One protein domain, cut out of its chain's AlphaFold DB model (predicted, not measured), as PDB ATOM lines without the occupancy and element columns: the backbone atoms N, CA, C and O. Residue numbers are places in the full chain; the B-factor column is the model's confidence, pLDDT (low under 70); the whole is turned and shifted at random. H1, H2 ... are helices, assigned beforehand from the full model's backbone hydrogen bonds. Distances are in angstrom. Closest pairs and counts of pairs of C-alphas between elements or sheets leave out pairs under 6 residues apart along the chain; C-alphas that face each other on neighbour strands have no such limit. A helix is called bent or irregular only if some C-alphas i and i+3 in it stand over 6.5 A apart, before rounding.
ATOM      1  N   ALA A   2     -10.625  46.650  25.196       64.31
ATOM      2  CA  ALA A   2     -12.091  46.579  25.279       64.31
ATOM      3  C   ALA A   2     -12.711  45.553  24.305       64.31
ATOM      4  O   ALA A   2     -13.629  44.832  24.682       64.31
ATOM      5  N   ASP A   3     -12.147  45.393  23.105       64.69
ATOM      6  CA  ASP A   3     -12.724  44.533  22.055       64.69
ATOM      7  C   ASP A   3     -12.657  43.039  22.386       64.69
ATOM      8  O   ASP A   3     -13.593  42.292  22.122       64.69
ATOM      9  N   ILE A   4     -11.582  42.599  23.051       70.00
ATOM     10  CA  ILE A   4     -11.426  41.202  23.485       70.00
ATOM     11  C   ILE A   4     -12.503  40.845  24.514       70.00
ATOM     12  O   ILE A   4     -13.084  39.764  24.456       70.00
ATOM     13  N   LYS A   5     -12.820  41.772  25.426       68.31
ATOM     14  CA  LYS A   5     -13.879  41.572  26.422       68.31
ATOM     15  C   LYS A   5     -15.260  41.503  25.766       68.31
ATOM     16  O   LYS A   5     -16.040  40.627  26.118       68.31
ATOM     17  N   LEU A   6     -15.518  42.323  24.742       63.56
ATOM     18  CA  LEU A   6     -16.766  42.282  23.968       63.56
ATOM     19  C   LEU A   6     -16.945  40.965  23.198       63.56
ATOM     20  O   LEU A   6     -18.056  40.445  23.114       63.56
ATOM     21  N   LEU A   7     -15.862  40.393  22.666       66.81
ATOM     22  CA  LEU A   7     -15.891  39.076  22.025       66.81
ATOM     23  C   LEU A   7     -16.167  37.956  23.043       66.81
ATOM     24  O   LEU A   7     -16.952  37.051  22.759       66.81
ATOM     25  N   VAL A   8     -15.587  38.048  24.244       69.00
ATOM     26  CA  VAL A   8     -15.797  37.091  25.342       69.00
ATOM     27  C   VAL A   8     -17.226  37.161  25.889       69.00
ATOM     28  O   VAL A   8     -17.855  36.118  26.069       69.00
ATOM     29  N   ASP A   9     -17.786  38.356  26.083       65.50
ATOM     30  CA  ASP A   9     -19.164  38.524  26.560       65.50
ATOM     31  C   ASP A   9     -20.198  38.102  25.505       65.50
ATOM     32  O   ASP A   9     -21.215  37.490  25.838       65.50
ATOM     33  N   LYS A  10     -19.909  38.312  24.215       62.47
ATOM     34  CA  LYS A  10     -20.756  37.833  23.111       62.47
ATOM     35  C   LYS A  10     -20.752  36.305  22.990       62.47
ATOM     36  O   LYS A  10     -21.797  35.727  22.698       62.47
ATOM     37  N   VAL A  11     -19.617  35.654  23.258       63.69
ATOM     38  CA  VAL A  11     -19.505  34.187  23.380       63.69
ATOM     39  C   VAL A  11     -20.216  33.678  24.641       63.69
ATOM     40  O   VAL A  11     -20.868  32.631  24.615       63.69
ATOM     41  N   LYS A  12     -20.150  34.424  25.750       66.12
ATOM     42  CA  LYS A  12     -20.771  34.050  27.027       66.12
ATOM     43  C   LYS A  12     -22.301  34.136  26.994       66.12
ATOM     44  O   LYS A  12     -22.949  33.244  27.543       66.12
ATOM     45  N   ASN A  13     -22.863  35.121  26.289       63.88
ATOM     46  CA  ASN A  13     -24.309  35.297  26.087       63.88
ATOM     47  C   ASN A  13     -24.902  34.460  24.938       63.88
ATOM     48  O   ASN A  13     -26.049  34.677  24.542       63.88
ATOM     49  N   TRP A  14     -24.165  33.495  24.377       62.28
ATOM     50  CA  TRP A  14     -24.765  32.573  23.415       62.28
ATOM     51  C   TRP A  14     -25.789  31.643  24.081       62.28
ATOM     52  O   TRP A  14     -25.504  31.104  25.153       62.28
ATOM     53  N   PRO A  15     -26.950  31.408  23.437       62.06
ATOM     54  CA  PRO A  15     -27.940  30.452  23.913       62.06
ATOM     55  C   PRO A  15     -27.287  29.079  24.063       62.06
ATOM     56  O   PRO A  15     -26.443  28.707  23.240       62.06
ATOM     57  N   ASP A  16     -27.693  28.304  25.066       65.69
ATOM     58  CA  ASP A  16     -27.064  27.019  25.409       65.69
ATOM     59  C   ASP A  16     -27.005  26.048  24.217       65.69
ATOM     60  O   ASP A  16     -26.058  25.277  24.070       65.69
ATOM     61  N   LYS A  17     -27.941  26.191  23.268       61.75
ATOM     62  CA  LYS A  17     -27.950  25.474  21.983       61.75
ATOM     63  C   LYS A  17     -26.756  25.821  21.076       61.75
ATOM     64  O   LYS A  17     -26.198  24.927  20.453       61.75
ATOM     65  N   LYS A  18     -26.316  27.086  21.004       65.38
ATOM     66  CA  LYS A  18     -25.135  27.500  20.213       65.38
ATOM     67  C   LYS A  18     -23.822  27.099  20.887       65.38
ATOM     68  O   LYS A  18     -22.880  26.735  20.190       65.38
ATOM     69  N   LYS A  19     -23.771  27.094  22.225       63.59
ATOM     70  CA  LYS A  19     -22.636  26.540  22.986       63.59
ATOM     71  C   LYS A  19     -22.502  25.033  22.762       63.59
ATOM     72  O   LYS A  19     -21.396  24.566  22.522       63.59
ATOM     73  N   ALA A  20     -23.620  24.305  22.742       73.00
ATOM     74  CA  ALA A  20     -23.642  22.882  22.409       73.00
ATOM     75  C   ALA A  20     -23.176  22.609  20.967       73.00
ATOM     76  O   ALA A  20     -22.392  21.693  20.748       73.00
ATOM     77  N   VAL A  21     -23.583  23.433  19.991       76.69
ATOM     78  CA  VAL A  21     -23.121  23.302  18.596       76.69
ATOM     79  C   VAL A  21     -21.628  23.625  18.452       76.69
ATOM     80  O   VAL A  21     -20.922  22.900  17.760       76.69
ATOM     81  N   MET A  22     -21.118  24.660  19.129       75.12
ATOM     82  CA  MET A  22     -19.690  25.006  19.101       75.12
ATOM     83  C   MET A  22     -18.828  23.950  19.808       75.12
ATOM     84  O   MET A  22     -17.786  23.560  19.286       75.12
ATOM     85  N   ALA A  23     -19.279  23.444  20.959       76.25
ATOM     86  CA  ALA A  23     -18.633  22.327  21.644       76.25
ATOM     87  C   ALA A  23     -18.657  21.061  20.775       76.25
ATOM     88  O   ALA A  23     -17.639  20.387  20.652       76.25
ATOM     89  N   GLY A  24     -19.781  20.788  20.104       81.19
ATOM     90  CA  GLY A  24     -19.908  19.702  19.136       81.19
ATOM     91  C   GLY A  24     -18.908  19.829  17.989       81.19
ATOM     92  O   GLY A  24     -18.202  18.872  17.699       81.19
ATOM     93  N   PHE A  25     -18.772  21.018  17.394       83.56
ATOM     94  CA  PHE A  25     -17.787  21.288  16.341       83.56
ATOM     95  C   PHE A  25     -16.345  21.084  16.812       83.56
ATOM     96  O   PHE A  25     -15.538  20.515  16.082       83.56
ATOM     97  N   LEU A  26     -16.025  21.518  18.033       83.06
ATOM     98  CA  LEU A  26     -14.691  21.354  18.605       83.06
ATOM     99  C   LEU A  26     -14.353  19.871  18.814       83.06
ATOM    100  O   LEU A  26     -13.276  19.424  18.424       83.06
ATOM    101  N   VAL A  27     -15.290  19.101  19.372       85.94
ATOM    102  CA  VAL A  27     -15.141  17.653  19.575       85.94
ATOM    103  C   VAL A  27     -15.033  16.922  18.238       85.94
ATOM    104  O   VAL A  27     -14.169  16.062  18.084       85.94
ATOM    105  N   LEU A  28     -15.857  17.286  17.252       88.06
ATOM    106  CA  LEU A  28     -15.822  16.685  15.919       88.06
ATOM    107  C   LEU A  28     -14.499  16.981  15.201       88.06
ATOM    108  O   LEU A  28     -13.921  16.092  14.581       88.06
ATOM    109  N   GLY A  29     -13.995  18.213  15.318       89.06
ATOM    110  CA  GLY A  29     -12.706  18.617  14.761       89.06
ATOM    111  C   GLY A  29     -11.545  17.850  15.389       89.06
ATOM    112  O   GLY A  29     -10.708  17.308  14.672       89.06
ATOM    113  N   LEU A  30     -11.531  17.728  16.720       87.69
ATOM    114  CA  LEU A  30     -10.548  16.911  17.440       87.69
ATOM    115  C   LEU A  30     -10.605  15.441  17.009       87.69
ATOM    116  O   LEU A  30      -9.569  14.852  16.706       87.69
ATOM    117  N   ALA A  31     -11.802  14.860  16.917       88.44
ATOM    118  CA  ALA A  31     -11.983  13.488  16.454       88.44
ATOM    119  C   ALA A  31     -11.472  13.294  15.015       88.44
ATOM    120  O   ALA A  31     -10.765  12.326  14.745       88.44
ATOM    121  N   ALA A  32     -11.757  14.231  14.106       87.94
ATOM    122  CA  ALA A  32     -11.281  14.177  12.724       87.94
ATOM    123  C   ALA A  32      -9.748  14.219  12.636       87.94
ATOM    124  O   ALA A  32      -9.159  13.441  11.888       87.94
ATOM    125  N   VAL A  33      -9.091  15.067  13.435       86.56
ATOM    126  CA  VAL A  33      -7.621  15.125  13.502       86.56
ATOM    127  C   VAL A  33      -7.045  13.802  14.004       86.56
ATOM    128  O   VAL A  33      -6.104  13.290  13.405       86.56
ATOM    129  N   ILE A  34      -7.629  13.209  15.049       86.31
ATOM    130  CA  ILE A  34      -7.188  11.910  15.583       86.31
ATOM    131  C   ILE A  34      -7.341  10.807  14.530       86.31
ATOM    132  O   ILE A  34      -6.425  10.009  14.344       86.31
ATOM    133  N   VAL A  35      -8.465  10.772  13.809       85.94
ATOM    134  CA  VAL A  35      -8.717   9.785  12.748       85.94
ATOM    135  C   VAL A  35      -7.746   9.960  11.578       85.94
ATOM    136  O   VAL A  35      -7.179   8.973  11.112       85.94
ATOM    137  N   LEU A  36      -7.497  11.196  11.135       82.25
ATOM    138  CA  LEU A  36      -6.510  11.493  10.092       82.25
ATOM    139  C   LEU A  36      -5.098  11.089  10.522       82.25
ATOM    140  O   LEU A  36      -4.358  10.496   9.737       82.25
ATOM    141  N   PHE A  37      -4.735  11.347  11.778       79.31
ATOM    142  CA  PHE A  37      -3.441  10.952  12.323       79.31
ATOM    143  C   PHE A  37      -3.313   9.426  12.414       79.31
ATOM    144  O   PHE A  37      -2.294   8.868  12.016       79.31
ATOM    145  N   ALA A  38      -4.367   8.731  12.850       75.81
ATOM    146  CA  ALA A  38      -4.417   7.271  12.886       75.81
ATOM    147  C   ALA A  38      -4.336   6.643  11.482       75.81
ATOM    148  O   ALA A  38      -3.696   5.605  11.309       75.81
ATOM    149  N   TRP A  39      -4.928   7.273  10.461       70.69
ATOM    150  CA  TRP A  39      -4.764   6.861   9.061       70.69
ATOM    151  C   TRP A  39      -3.346   7.113   8.540       70.69
ATOM    152  O   TRP A  39      -2.783   6.243   7.876       70.69
ATOM    153  N   SER A  40      -2.738   8.250   8.887       66.69
ATOM    154  CA  SER A  40      -1.367   8.594   8.484       66.69
ATOM    155  C   SER A  40      -0.295   7.742   9.171       66.69
ATOM    156  O   SER A  40       0.838   7.697   8.701       66.69
ATOM    157  N   GLN A  41      -0.630   7.048  10.261       61.50
ATOM    158  CA  GLN A  41       0.266   6.108  10.938       61.50
ATOM    159  C   GLN A  41       0.339   4.723  10.285       61.50
ATOM    160  O   GLN A  41       1.041   3.849  10.802       61.50
TER     161      GLN A  41
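This is residues 2 to 41 of the 94 residues of the protein "Flagellar M-ring protein FliF" of Nitrospirales bacterium LBB_01 (UniProt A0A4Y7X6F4). Two helices make an open L: the short helix H1 forms one arm, the long helix H2 forms the other, and a tight link makes the corner at which they meet near their ends. There is no core, for the arms spread away from each other and H2 makes most of the length. The printed part has 40 residues with two named helices, H1 then H2, and no named strand; the class is all helix. The whole is extended, with a radius of gyration of the C-alphas of 14.8 A, and flat, spanning 44 by 23 by 6 A.

Find C-alpha 2 at (-12.091, 46.579, 25.279), where H1 begins; it covers residues 2 to 12, 15.3 A from first to last C-alpha. Go on through residues 13 to 15 to C-alpha 16 at (-27.064, 27.019, 25.409), where H2 begins. From there H2 covers residues 16 to 40, 35.9 A from first to last C-alpha, and ends at C-alpha 40 at (-1.367, 8.594, 8.484).

Look on both sides of the tight link of 3 residues: H1 and H2 are only just apart, their closest C-alphas being 8.3 A from each other. Residues 2 to 10 of H1 stand free, and so do residues 12 to 18, of which 16 to 18 belong to H2, and residues 20 to 41, of which 20 to 40 belong to H2. In H1 and H2 every O i to N i+4 pair is within hydrogen-bond range. Neither helix is bent.

The two C-alphas farthest apart are those of Ala 2 and Gln 41, at 44.7 A, the first and last printed residues. The printed part has no cut. In the B-factor column you will find a mean pLDDT of 73.5 for the printed part, 66 for H1 and 79 for H2; the model's confidence is under 70 at residues 2 to 3, 5 to 19 and 40 to 41.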